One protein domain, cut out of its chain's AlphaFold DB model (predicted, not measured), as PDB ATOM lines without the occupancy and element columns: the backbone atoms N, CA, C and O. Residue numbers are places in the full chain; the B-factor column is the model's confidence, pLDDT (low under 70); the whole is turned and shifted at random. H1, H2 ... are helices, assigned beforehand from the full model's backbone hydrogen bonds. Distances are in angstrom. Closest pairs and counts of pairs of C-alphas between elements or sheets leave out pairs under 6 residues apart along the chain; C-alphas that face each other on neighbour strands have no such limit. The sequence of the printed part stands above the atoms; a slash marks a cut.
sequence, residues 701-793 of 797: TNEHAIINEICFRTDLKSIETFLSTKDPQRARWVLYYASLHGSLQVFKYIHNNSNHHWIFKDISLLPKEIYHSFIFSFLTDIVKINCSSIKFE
ATOM      1  N   THR A 701     148.159 142.646 109.890       47.82
ATOM      2  CA  THR A 701     146.724 142.788 109.750       47.82
ATOM      3  C   THR A 701     146.444 143.320 108.345       47.82
ATOM      4  O   THR A 701     147.236 144.063 107.754       47.82
ATOM      5  N   ASN A 702     145.296 142.927 107.789       62.55
ATOM      6  CA  ASN A 702     144.825 143.274 106.440       62.55
ATOM      7  C   ASN A 702     144.882 144.778 106.104       62.55
ATOM      8  O   ASN A 702     144.834 145.173 104.938       62.55
ATOM      9  N   GLU A 703     145.020 145.620 107.120       79.37
ATOM     10  CA  GLU A 703     145.082 147.062 107.019       79.37
ATOM     11  C   GLU A 703     146.323 147.590 106.271       79.37
ATOM     12  O   GLU A 703     146.198 148.494 105.442       79.37
ATOM     13  N   HIS A 704     147.508 146.993 106.464       80.95
ATOM     14  CA  HIS A 704     148.744 147.426 105.790       80.95
ATOM     15  C   HIS A 704     148.628 147.373 104.261       80.95
ATOM     16  O   HIS A 704     149.073 148.289 103.565       80.95
ATOM     17  N   ALA A 705     148.055 146.287 103.738       76.81
ATOM     18  CA  ALA A 705     147.880 146.088 102.304       76.81
ATOM     19  C   ALA A 705     146.868 147.087 101.718       76.81
ATOM     20  O   ALA A 705     147.063 147.588 100.610       76.81
ATOM     21  N   ILE A 706     145.832 147.432 102.487       81.97
ATOM     22  CA  ILE A 706     144.818 148.417 102.097       81.97
ATOM     23  C   ILE A 706     145.420 149.821 102.032       81.97
ATOM     24  O   ILE A 706     145.250 150.515 101.029       81.97
ATOM     25  N   ILE A 707     146.171 150.234 103.058       92.82
ATOM     26  CA  ILE A 707     146.823 151.550 103.073       92.82
ATOM     27  C   ILE A 707     147.842 151.662 101.931       92.82
ATOM     28  O   ILE A 707     147.917 152.715 101.291       92.82
ATOM     29  N   ASN A 708     148.579 150.585 101.631       91.51
ATOM     30  CA  ASN A 708     149.510 150.540 100.503       91.51
ATOM     31  C   ASN A 708     148.813 150.867  99.171       91.51
ATOM     32  O   ASN A 708     149.236 151.776  98.454       91.51
ATOM     33  N   GLU A 709     147.706 150.181  98.877       84.55
ATOM     34  CA  GLU A 709     146.937 150.374  97.642       84.55
ATOM     35  C   GLU A 709     146.298 151.772  97.566       84.55
ATOM     36  O   GLU A 709     146.318 152.426  96.519       84.55
ATOM     37  N   ILE A 710     145.769 152.276  98.683       90.27
ATOM     38  CA  ILE A 710     145.186 153.623  98.766       90.27
ATOM     39  C   ILE A 710     146.244 154.702  98.484       90.27
ATOM     40  O   ILE A 710     145.974 155.658  97.747       90.27
ATOM     41  N   CYS A 711     147.457 154.549  99.028       92.52
ATOM     42  CA  CYS A 711     148.565 155.478  98.802       92.52
ATOM     43  C   CYS A 711     149.088 155.425  97.361       92.52
ATOM     44  O   CYS A 711     149.428 156.475  96.806       92.52
ATOM     45  N   PHE A 712     149.113 154.236  96.750       85.75
ATOM     46  CA  PHE A 712     149.457 154.047  95.338       85.75
ATOM     47  C   PHE A 712     148.477 154.784  94.414       85.75
ATOM     48  O   PHE A 712     148.889 155.487  93.493       85.75
ATOM     49  N   ARG A 713     147.171 154.695  94.700       82.40
ATOM     50  CA  ARG A 713     146.114 155.369  93.923       82.40
ATOM     51  C   ARG A 713     145.946 156.850  94.242       82.40
ATOM     52  O   ARG A 713     145.201 157.532  93.540       82.40
ATOM     53  N   THR A 714     146.592 157.358  95.292       91.30
ATOM     54  CA  THR A 714     146.391 158.721  95.815       91.30
ATOM     55  C   THR A 714     144.927 159.041  96.160       91.30
ATOM     56  O   THR A 714     144.470 160.168  95.968       91.30
ATOM     57  N   ASP A 715     144.170 158.067  96.683       91.79
ATOM     58  CA  ASP A 715     142.777 158.280  97.101       91.79
ATOM     59  C   ASP A 715     142.708 159.057  98.427       91.79
ATOM     60  O   ASP A 715     142.621 158.494  99.521       91.79
ATOM     61  N   LEU A 716     142.746 160.386  98.316       95.60
ATOM     62  CA  LEU A 716     142.780 161.306  99.453       95.60
ATOM     63  C   LEU A 716     141.574 161.155 100.394       95.60
ATOM     64  O   LEU A 716     141.709 161.413 101.587       95.60
ATOM     65  N   LYS A 717     140.407 160.719  99.894       91.49
ATOM     66  CA  LYS A 717     139.203 160.552 100.723       91.49
ATOM     67  C   LYS A 717     139.337 159.348 101.654       91.49
ATOM     68  O   LYS A 717     138.993 159.449 102.828       91.49
ATOM     69  N   SER A 718     139.864 158.237 101.145       90.65
ATOM     70  CA  SER A 718     140.137 157.052 101.964       90.65
ATOM     71  C   SER A 718     141.290 157.303 102.939       90.65
ATOM     72  O   SER A 718     141.207 156.904 104.099       90.65
ATOM     73  N   ILE A 719     142.322 158.047 102.517       95.48
ATOM     74  CA  ILE A 719     143.405 158.501 103.408       95.48
ATOM     75  C   ILE A 719     142.842 159.334 104.566       95.48
ATOM     76  O   ILE A 719     143.212 159.094 105.712       95.48
ATOM     77  N   GLU A 720     141.908 160.254 104.298       96.57
ATOM     78  CA  GLU A 720     141.234 161.030 105.346       96.57
ATOM     79  C   GLU A 720     140.542 160.125 106.367       96.57
ATOM     80  O   GLU A 720     140.644 160.378 107.564       96.57
ATOM     81  N   THR A 721     139.875 159.052 105.929       93.09
ATOM     82  CA  THR A 721     139.216 158.098 106.835       93.09
ATOM     83  C   THR A 721     140.215 157.416 107.773       93.09
ATOM     84  O   THR A 721     139.966 157.363 108.978       93.09
ATOM     85  N   PHE A 722     141.368 156.968 107.264       92.76
ATOM     86  CA  PHE A 722     142.418 156.372 108.101       92.76
ATOM     87  C   PHE A 722     143.031 157.392 109.065       92.76
ATOM     88  O   PHE A 722     143.127 157.132 110.266       92.76
ATOM     89  N   LEU A 723     143.398 158.576 108.568       96.43
ATOM     90  CA  LEU A 723     144.060 159.604 109.377       96.43
ATOM     91  C   LEU A 723     143.121 160.262 110.401       96.43
ATOM     92  O   LEU A 723     143.577 160.693 111.460       96.43
ATOM     93  N   SER A 724     141.809 160.286 110.143       94.31
ATOM     94  CA  SER A 724     140.798 160.807 111.081       94.31
ATOM     95  C   SER A 724     140.743 160.037 112.398       94.31
ATOM     96  O   SER A 724     140.307 160.590 113.404       94.31
ATOM     97  N   THR A 725     141.220 158.788 112.420       93.90
ATOM     98  CA  THR A 725     141.299 157.992 113.656       93.90
ATOM     99  C   THR A 725     142.368 158.491 114.628       93.90
ATOM    100  O   THR A 725     142.340 158.119 115.796       93.90
ATOM    101  N   LYS A 726     143.276 159.366 114.166       93.62
ATOM    102  CA  LYS A 726     144.418 159.899 114.928       93.62
ATOM    103  C   LYS A 726     145.341 158.825 115.512       93.62
ATOM    104  O   LYS A 726     146.092 159.108 116.438       93.62
ATOM    105  N   ASP A 727     145.312 157.623 114.944       95.62
ATOM    106  CA  ASP A 727     146.228 156.542 115.284       95.62
ATOM    107  C   ASP A 727     147.626 156.826 114.686       95.62
ATOM    108  O   ASP A 727     147.772 156.906 113.454       95.62
ATOM    109  N   PRO A 728     148.670 156.979 115.524       95.50
ATOM    110  CA  PRO A 728     150.047 157.182 115.075       95.50
ATOM    111  C   PRO A 728     150.556 156.086 114.127       95.50
ATOM    112  O   PRO A 728     151.305 156.372 113.187       95.50
ATOM    113  N   GLN A 729     150.148 154.833 114.335       93.99
ATOM    114  CA  GLN A 729     150.609 153.692 113.549       93.99
ATOM    115  C   GLN A 729     150.059 153.747 112.120       93.99
ATOM    116  O   GLN A 729     150.825 153.628 111.158       93.99
ATOM    117  N   ARG A 730     148.770 154.067 111.966       94.63
ATOM    118  CA  ARG A 730     148.136 154.303 110.657       94.63
ATOM    119  C   ARG A 730     148.773 155.467 109.913       94.63
ATOM    120  O   ARG A 730     149.066 155.352 108.723       94.63
ATOM    121  N   ALA A 731     149.040 156.571 110.612       96.67
ATOM    122  CA  ALA A 731     149.727 157.720 110.029       96.67
ATOM    123  C   ALA A 731     151.128 157.348 109.516       96.67
ATOM    124  O   ALA A 731     151.486 157.703 108.388       96.67
ATOM    125  N   ARG A 732     151.894 156.570 110.294       95.76
ATOM    126  CA  ARG A 732     153.209 156.061 109.880       95.76
ATOM    127  C   ARG A 732     153.111 155.187 108.627       95.76
ATOM    128  O   ARG A 732     153.943 155.323 107.730       95.76
ATOM    129  N   TRP A 733     152.100 154.327 108.526       95.03
ATOM    130  CA  TRP A 733     151.888 153.485 107.344       95.03
ATOM    131  C   TRP A 733     151.518 154.291 106.100       95.03
ATOM    132  O   TRP A 733     152.098 154.061 105.038       95.03
ATOM    133  N   VAL A 734     150.624 155.277 106.229       97.35
ATOM    134  CA  VAL A 734     150.272 156.190 105.128       97.35
ATOM    135  C   VAL A 734     151.521 156.912 104.616       97.35
ATOM    136  O   VAL A 734     151.769 156.932 103.411       97.35
ATOM    137  N   LEU A 735     152.346 157.462 105.513       96.83
ATOM    138  CA  LEU A 735     153.576 158.160 105.130       96.83
ATOM    139  C   LEU A 735     154.615 157.223 104.500       96.83
ATOM    140  O   LEU A 735     155.266 157.607 103.527       96.83
ATOM    141  N   TYR A 736     154.763 156.004 105.026       95.18
ATOM    142  CA  TYR A 736     155.677 155.000 104.480       95.18
ATOM    143  C   TYR A 736     155.301 154.613 103.046       95.18
ATOM    144  O   TYR A 736     156.134 154.722 102.147       95.18
ATOM    145  N   TYR A 737     154.045 154.234 102.799       95.52
ATOM    146  CA  TYR A 737     153.619 153.820 101.462       95.52
ATOM    147  C   TYR A 737     153.512 154.995 100.485       95.52
ATOM    148  O   TYR A 737     153.890 154.860  99.324       95.52
ATOM    149  N   ALA A 738     153.081 156.179 100.931       96.29
ATOM    150  CA  ALA A 738     153.121 157.372 100.086       96.29
ATOM    151  C   ALA A 738     154.561 157.753  99.700       96.29
ATOM    152  O   ALA A 738     154.791 158.212  98.581       96.29
ATOM    153  N   SER A 739     155.527 157.552 100.607       93.66
ATOM    154  CA  SER A 739     156.954 157.713 100.317       93.66
ATOM    155  C   SER A 739     157.421 156.682  99.295       93.66
ATOM    156  O   SER A 739     158.019 157.070  98.299       93.66
ATOM    157  N   LEU A 740     157.090 155.400  99.484       90.32
ATOM    158  CA  LEU A 740     157.449 154.308  98.572       90.32
ATOM    159  C   LEU A 740     156.982 154.583  97.128       90.32
ATOM    160  O   LEU A 740     157.760 154.445  96.184       90.32
ATOM    161  N   HIS A 741     155.744 155.057  96.964       89.46
ATOM    162  CA  HIS A 741     155.131 155.317  95.651       89.46
ATOM    163  C   HIS A 741     155.444 156.692  95.049       89.46
ATOM    164  O   HIS A 741     155.019 156.981  93.931       89.46
ATOM    165  N   GLY A 742     156.162 157.569  95.757       90.81
ATOM    166  CA  GLY A 742     156.415 158.930  95.272       90.81
ATOM    167  C   GLY A 742     155.159 159.817  95.256       90.81
ATOM    168  O   GLY A 742     155.078 160.788  94.500       90.81
ATOM    169  N   SER A 743     154.169 159.515  96.095       94.06
ATOM    170  CA  SER A 743     152.857 160.170  96.133       94.06
ATOM    171  C   SER A 743     152.896 161.535  96.839       94.06
ATOM    172  O   SER A 743     152.252 161.741  97.869       94.06
ATOM    173  N   LEU A 744     153.613 162.520  96.276       95.96
ATOM    174  CA  LEU A 744     153.765 163.877  96.846       95.96
ATOM    175  C   LEU A 744     152.423 164.568  97.160       95.96
ATOM    176  O   LEU A 744     152.343 165.389  98.073       95.96
ATOM    177  N   GLN A 745     151.361 164.246  96.417       96.07
ATOM    178  CA  GLN A 745     150.021 164.787  96.665       96.07
ATOM    179  C   GLN A 745     149.478 164.398  98.046       96.07
ATOM    180  O   GLN A 745     148.835 165.229  98.680       96.07
ATOM    181  N   VAL A 746     149.791 163.197  98.543       97.32
ATOM    182  CA  VAL A 746     149.408 162.746  99.892       97.32
ATOM    183  C   VAL A 746     150.120 163.584 100.953       97.32
ATOM    184  O   VAL A 746     149.480 164.089 101.869       97.32
ATOM    185  N   PHE A 747     151.422 163.838 100.786       97.60
ATOM    186  CA  PHE A 747     152.186 164.704 101.693       97.60
ATOM    187  C   PHE A 747     151.660 166.144 101.700       97.60
ATOM    188  O   PHE A 747     151.483 166.731 102.767       97.60
ATOM    189  N   LYS A 748     151.350 166.705 100.522       97.11
ATOM    190  CA  LYS A 748     150.717 168.029 100.403       97.11
ATOM    191  C   LYS A 748     149.335 168.065 101.046       97.11
ATOM    192  O   LYS A 748     149.003 169.051 101.691       97.11
ATOM    193  N   TYR A 749     148.543 167.007 100.882       97.83
ATOM    194  CA  TYR A 749     147.224 166.891 101.496       97.83
ATOM    195  C   TYR A 749     147.318 166.909 103.024       97.83
ATOM    196  O   TYR A 749     146.670 167.736 103.657       97.83
ATOM    197  N   ILE A 750     148.192 166.077 103.601       97.71
ATOM    198  CA  ILE A 750     148.442 166.035 105.048       97.71
ATOM    199  C   ILE A 750     148.956 167.392 105.553       97.71
ATOM    200  O   ILE A 750     148.527 167.860 106.605       97.71
ATOM    201  N   HIS A 751     149.849 168.043 104.800       97.06
ATOM    202  CA  HIS A 751     150.449 169.319 105.197       97.06
ATOM    203  C   HIS A 751     149.464 170.485 105.130       97.06
ATOM    204  O   HIS A 751     149.580 171.405 105.924       97.06
ATOM    205  N   ASN A 752     148.522 170.465 104.186       96.87
ATOM    206  CA  ASN A 752     147.556 171.548 104.003       96.87
ATOM    207  C   ASN A 752     146.263 171.333 104.809       96.87
ATOM    208  O   ASN A 752     145.491 172.277 104.978       96.87
ATOM    209  N   ASN A 753     145.990 170.109 105.276       96.81
ATOM    210  CA  ASN A 753     144.827 169.804 106.103       96.81
ATOM    211  C   ASN A 753     145.159 170.039 107.586       96.81
ATOM    212  O   ASN A 753     145.901 169.275 108.210       96.81
ATOM    213  N   SER A 754     144.550 171.071 108.178       95.95
ATOM    214  CA  SER A 754     144.775 171.457 109.577       95.95
ATOM    215  C   SER A 754     144.491 170.339 110.586       95.95
ATOM    216  O   SER A 754     145.090 170.338 111.662       95.95
ATOM    217  N   ASN A 755     143.626 169.374 110.244       96.68
ATOM    218  CA  ASN A 755     143.305 168.232 111.104       96.68
ATOM    219  C   ASN A 755     144.475 167.248 111.258       96.68
ATOM    220  O   ASN A 755     144.525 166.533 112.260       96.68
ATOM    221  N   HIS A 756     145.431 167.251 110.320       97.41
ATOM    222  CA  HIS A 756     146.543 166.292 110.251       97.41
ATOM    223  C   HIS A 756     147.923 166.920 110.434       97.41
ATOM    224  O   HIS A 756     148.929 166.216 110.399       97.41
ATOM    225  N   HIS A 757     147.997 168.224 110.726       93.79
ATOM    226  CA  HIS A 757     149.259 168.912 111.029       93.79
ATOM    227  C   HIS A 757     150.059 168.257 112.169       93.79
ATOM    228  O   HIS A 757     151.270 168.456 112.257       93.79
ATOM    229  N   TRP A 758     149.404 167.500 113.056       96.15
ATOM    230  CA  TRP A 758     150.067 166.759 114.130       96.15
ATOM    231  C   TRP A 758     151.044 165.700 113.598       96.15
ATOM    232  O   TRP A 758     152.079 165.485 114.224       96.15
ATOM    233  N   ILE A 759     150.784 165.124 112.418       97.24
ATOM    234  CA  ILE A 759     151.609 164.067 111.820       97.24
ATOM    235  C   ILE A 759     153.037 164.561 111.557       97.24
ATOM    236  O   ILE A 759     154.001 163.862 111.840       97.24
ATOM    237  N   PHE A 760     153.191 165.792 111.060       95.29
ATOM    238  CA  PHE A 760     154.507 166.374 110.775       95.29
ATOM    239  C   PHE A 760     155.185 167.021 111.989       95.29
ATOM    240  O   PHE A 760     156.359 167.377 111.908       95.29
ATOM    241  N   LYS A 761     154.472 167.173 113.113       92.69
ATOM    242  CA  LYS A 761     155.072 167.626 114.377       92.69
ATOM    243  C   LYS A 761     155.815 166.501 115.091       92.69
ATOM    244  O   LYS A 761     156.771 166.781 115.808       92.69
ATOM    245  N   ASP A 762     155.397 165.256 114.880       93.53
ATOM    246  CA  ASP A 762     156.071 164.081 115.412       93.53
ATOM    247  C   ASP A 762     156.947 163.424 114.336       93.53
ATOM    248  O   ASP A 762     156.499 162.621 113.518       93.53
ATOM    249  N   ILE A 763     158.239 163.760 114.357       91.05
ATOM    250  CA  ILE A 763     159.237 163.215 113.422       91.05
ATOM    251  C   ILE A 763     159.293 161.678 113.492       91.05
ATOM    252  O   ILE A 763     159.666 161.041 112.507       91.05
ATOM    253  N   SER A 764     158.891 161.061 114.611       93.20
ATOM    254  CA  SER A 764     158.905 159.601 114.756       93.20
ATOM    255  C   SER A 764     157.911 158.884 113.829       93.20
ATOM    256  O   SER A 764     158.091 157.691 113.555       93.20
ATOM    257  N   LEU A 765     156.910 159.593 113.293       95.02
ATOM    258  CA  LEU A 765     155.922 159.049 112.356       95.02
ATOM    259  C   LEU A 765     156.431 158.990 110.915       95.02
ATOM    260  O   LEU A 765     155.887 158.234 110.109       95.02
ATOM    261  N   LEU A 766     157.473 159.751 110.577       93.37
ATOM    262  CA  LEU A 766     158.065 159.704 109.245       93.37
ATOM    263  C   LEU A 766     158.789 158.369 109.023       93.37
ATOM    264  O   LEU A 766     159.394 157.823 109.955       93.37
ATOM    265  N   PRO A 767     158.755 157.821 107.795       90.56
ATOM    266  CA  PRO A 767     159.541 156.643 107.480       90.56
ATOM    267  C   PRO A 767     161.027 156.970 107.651       90.56
ATOM    268  O   PRO A 767     161.484 158.058 107.298       90.56
ATOM    269  N   LYS A 768     161.796 156.015 108.187       91.27
ATOM    270  CA  LYS A 768     163.252 156.170 108.352       91.27
ATOM    271  C   LYS A 768     163.968 156.357 107.012       91.27
ATOM    272  O   LYS A 768     165.075 156.889 106.994       91.27
ATOM    273  N   GLU A 769     163.332 155.937 105.921       89.96
ATOM    274  CA  GLU A 769     163.834 156.009 104.554       89.96
ATOM    275  C   GLU A 769     162.815 156.692 103.634       89.96
ATOM    276  O   GLU A 769     161.618 156.388 103.653       89.96
ATOM    277  N   ILE A 770     163.297 157.638 102.827       89.98
ATOM    278  CA  ILE A 770     162.523 158.283 101.765       89.98
ATOM    279  C   ILE A 770     163.170 157.970 100.425       89.98
ATOM    280  O   ILE A 770     164.355 158.239 100.225       89.98
ATOM    281  N   TYR A 771     162.366 157.445  99.502       82.81
ATOM    282  CA  TYR A 771     162.833 156.923  98.215       82.81
ATOM    283  C   TYR A 771     162.786 157.960  97.078       82.81
ATOM    284  O   TYR A 771     163.400 157.770  96.034       82.81
ATOM    285  N   HIS A 772     162.088 159.091  97.264       86.42
ATOM    286  CA  HIS A 772     161.885 160.103  96.215       86.42
ATOM    287  C   HIS A 772     162.378 161.493  96.639       86.42
ATOM    288  O   HIS A 772     161.919 162.058  97.634       86.42
ATOM    289  N   SER A 773     163.297 162.078  95.863       88.01
ATOM    290  CA  SER A 773     164.000 163.325  96.227       88.01
ATOM    291  C   SER A 773     163.074 164.530  96.383       88.01
ATOM    292  O   SER A 773     163.313 165.389  97.227       88.01
ATOM    293  N   PHE A 774     161.989 164.589  95.610       88.94
ATOM    294  CA  PHE A 774     161.004 165.667  95.696       88.94
ATOM    295  C   PHE A 774     160.138 165.584  96.961       88.94
ATOM    296  O   PHE A 774     159.662 166.617  97.425       88.94
ATOM    297  N   ILE A 775     159.948 164.393  97.546       92.97
ATOM    298  CA  ILE A 775     159.314 164.254  98.868       92.97
ATOM    299  C   ILE A 775     160.290 164.745  99.935       92.97
ATOM    300  O   ILE A 775     159.895 165.513 100.806       92.97
ATOM    301  N   PHE A 776     161.570 164.377  99.826       92.31
ATOM    302  CA  PHE A 776     162.602 164.849 100.750       92.31
ATOM    303  C   PHE A 776     162.716 166.385 100.740       92.31
ATOM    304  O   PHE A 776     162.598 167.003 101.792       92.31
ATOM    305  N   SER A 777     162.828 167.004  99.558       91.07
ATOM    306  CA  SER A 777     162.839 168.472  99.399       91.07
ATOM    307  C   SER A 777     161.537 169.121  99.882       91.07
ATOM    308  O   SER A 777     161.573 170.158 100.534       91.07
ATOM    309  N   PHE A 778     160.371 168.500  99.654       95.60
ATOM    310  CA  PHE A 778     159.115 169.001 100.219       95.60
ATOM    311  C   PHE A 778     159.155 169.041 101.755       95.60
ATOM    312  O   PHE A 778     158.775 170.047 102.355       95.60
ATOM    313  N   LEU A 779     159.649 167.982 102.401       95.44
ATOM    314  CA  LEU A 779     159.751 167.929 103.859       95.44
ATOM    315  C   LEU A 779     160.769 168.937 104.417       95.44
ATOM    316  O   LEU A 779     160.473 169.579 105.426       95.44
ATOM    317  N   THR A 780     161.925 169.118 103.771       92.95
ATOM    318  CA  THR A 780     162.965 170.053 104.241       92.95
ATOM    319  C   THR A 780     162.627 171.510 103.949       92.95
ATOM    320  O   THR A 780     162.770 172.361 104.825       92.95
ATOM    321  N   ASP A 781     162.156 171.808 102.741       93.77
ATOM    322  CA  ASP A 781     162.102 173.182 102.234       93.77
ATOM    323  C   ASP A 781     160.737 173.823 102.503       93.77
ATOM    324  O   ASP A 781     160.650 175.019 102.792       93.77
ATOM    325  N   ILE A 782     159.663 173.024 102.442       95.10
ATOM    326  CA  ILE A 782     158.284 173.497 102.624       95.10
ATOM    327  C   ILE A 782     157.802 173.207 104.043       95.10
ATOM    328  O   ILE A 782     157.402 174.132 104.750       95.10
ATOM    329  N   VAL A 783     157.874 171.948 104.489       94.56
ATOM    330  CA  VAL A 783     157.403 171.574 105.837       94.56
ATOM    331  C   VAL A 783     158.399 171.997 106.928       94.56
ATOM    332  O   VAL A 783     158.006 172.156 108.082       94.56
ATOM    333  N   LYS A 784     159.664 172.261 106.565       95.03
ATOM    334  CA  LYS A 784     160.757 172.667 107.470       95.03
ATOM    335  C   LYS A 784     161.074 171.631 108.553       95.03
ATOM    336  O   LYS A 784     161.414 171.985 109.682       95.03
ATOM    337  N   ILE A 785     160.975 170.346 108.212       92.16
ATOM    338  CA  ILE A 785     161.353 169.250 109.108       92.16
ATOM    339  C   ILE A 785     162.866 169.048 109.052       92.16
ATOM    340  O   ILE A 785     163.459 168.974 107.976       92.16
ATOM    341  N   ASN A 786     163.498 168.909 110.220       91.35
ATOM    342  CA  ASN A 786     164.886 168.469 110.286       91.35
ATOM    343  C   ASN A 786     164.973 166.975 109.931       91.35
ATOM    344  O   ASN A 786     164.764 166.109 110.778       91.35
ATOM    345  N   CYS A 787     165.294 166.674 108.674       87.73
ATOM    346  CA  CYS A 787     165.410 165.310 108.160       87.73
ATOM    347  C   CYS A 787     166.758 164.632 108.482       87.73
ATOM    348  O   CYS A 787     167.091 163.640 107.842       87.73
ATOM    349  N   SER A 788     167.543 165.114 109.457       90.10
ATOM    350  CA  SER A 788     168.858 164.530 109.789       90.10
ATOM    351  C   SER A 788     168.808 163.053 110.209       90.10
ATOM    352  O   SER A 788     169.816 162.360 110.117       90.10
ATOM    353  N   SER A 789     167.653 162.568 110.677       87.93
ATOM    354  CA  SER A 789     167.410 161.164 111.044       87.93
ATOM    355  C   SER A 789     166.803 160.311 109.920       87.93
ATOM    356  O   SER A 789     166.650 159.103 110.105       87.93
ATOM    357  N   ILE A 790     166.455 160.907 108.775       88.33
ATOM    358  CA  ILE A 790     165.783 160.236 107.657       88.33
ATOM    359  C   ILE A 790     166.802 160.012 106.540       88.33
ATOM    360  O   ILE A 790     167.373 160.959 105.999       88.33
ATOM    361  N   LYS A 791     167.033 158.752 106.172       86.72
ATOM    362  CA  LYS A 791     167.919 158.405 105.059       86.72
ATOM    363  C   LYS A 791     167.202 158.639 103.732       86.72
ATOM    364  O   LYS A 791     166.097 158.155 103.515       86.72
ATOM    365  N   PHE A 792     167.850 159.360 102.825       80.77
ATOM    366  CA  PHE A 792     167.429 159.406 101.429       80.77
ATOM    367  C   PHE A 792     168.109 158.260 100.673       80.77
ATOM    368  O   PHE A 792     169.321 158.307 100.444       80.77
ATOM    369  N   GLU A 793     167.356 157.218 100.323       69.23
ATOM    370  CA  GLU A 793     167.907 156.051  99.634       69.23
ATOM    371  C   GLU A 793     167.856 156.265  98.115       69.23
ATOM    372  O   GLU A 793     166.792 156.284  97.503       69.23
TER     373      GLU A 793
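AT A GLANCE: This is residues 701 to 793 of the 797 residues of an uncharacterized protein of Dictyostelium discoideum (UniProt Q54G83). The first four helices fold back and forth into a packed body, with H1, H2 and H3 in a triangle and H4 folded back on H3. H6 and the last stretch, residues 783 to 793, sit at the opposite end of the longest axis from H1 and H2, while the short H5 makes a corner with H4. The printed part has 93 residues with six named helices, H1 to H6 in chain order, and no named strand; the class is all helix. It is compact, with a radius of gyration of the C-alphas of 11.9 A, and rounded, with spans of 31 by 26 by 20 A.

IN THESE COORDINATES: Find C-alpha 703 at (145.082, 147.062, 107.019); from there H1, residues 703 to 713, runs 15.5 A. Next come H2, residues 716 to 723, 10.1 A, and H3, residues 728 to 740, the longest at 18.3 A, beginning at (150.047, 157.182, 115.075). H4 holds residues 744 to 752, 12.2 A, and H5 residues 757 to 761, 6.8 A. H6, residues 773 to 782, runs 13.3 A and ends at C-alpha 782, (158.284, 173.497, 102.624).

HOW THE PARTS SIT: Start at H3, which with H4 is the hub, each touching three helices. H3 touches H1 with its residues 733 to 738 alone, closest at the C-alphas of Cys 711 and Ala 738, 5.1 A, at a steep tilt of 42 degrees, the same way. H2 and H3 form a helical hairpin, closest at the C-alphas of Leu 723 and Ala 731, 6.0 A; their tilt of 37 degrees is only just steep. H1 and H2 are a hairpin too, at a shallow tilt of 28 degrees, with the C-alphas of Ile 710 and Ser 718 closest at 6.9 A. In the hairpin of H3 and H4, the C-alphas of Ala 738 and Val 746 are closest, 6.5 A apart, at a tilt of 38 degrees, only just steep. H4 and H5 touch only at the corner, where the C-alphas of His 751 and His 757 are closest at 6.0 A. H4 and H6 only just touch, with 3 pairs of C-alphas within 8 A and only at their ends; the closest are those of Leu 744 and Ile 775, 5.9 A. H6 is apart from H1, H2 and H5. Helix packing is mostly crossed, the touching helices mostly not at a shallow tilt. In H1, H2, H3, H4 and H6 every O i to N i+4 pair is within hydrogen-bond range; in H5 it is 0 of 1, with 2 of 2 O i to N i+3 pairs.

THE WHOLE: The two C-alphas farthest apart, those of Thr 701 and Asp 781, are 34.9 A from each other. The printed part has no cut. The link from H5 to H6 is long, with 11 residues, and its residues 769 to 770 make a short parallel pairing with residues 791 to 792. The other four links are tight. Mean pLDDT of the printed part is 91.4; residues 701 to 702 and 793 are under 70.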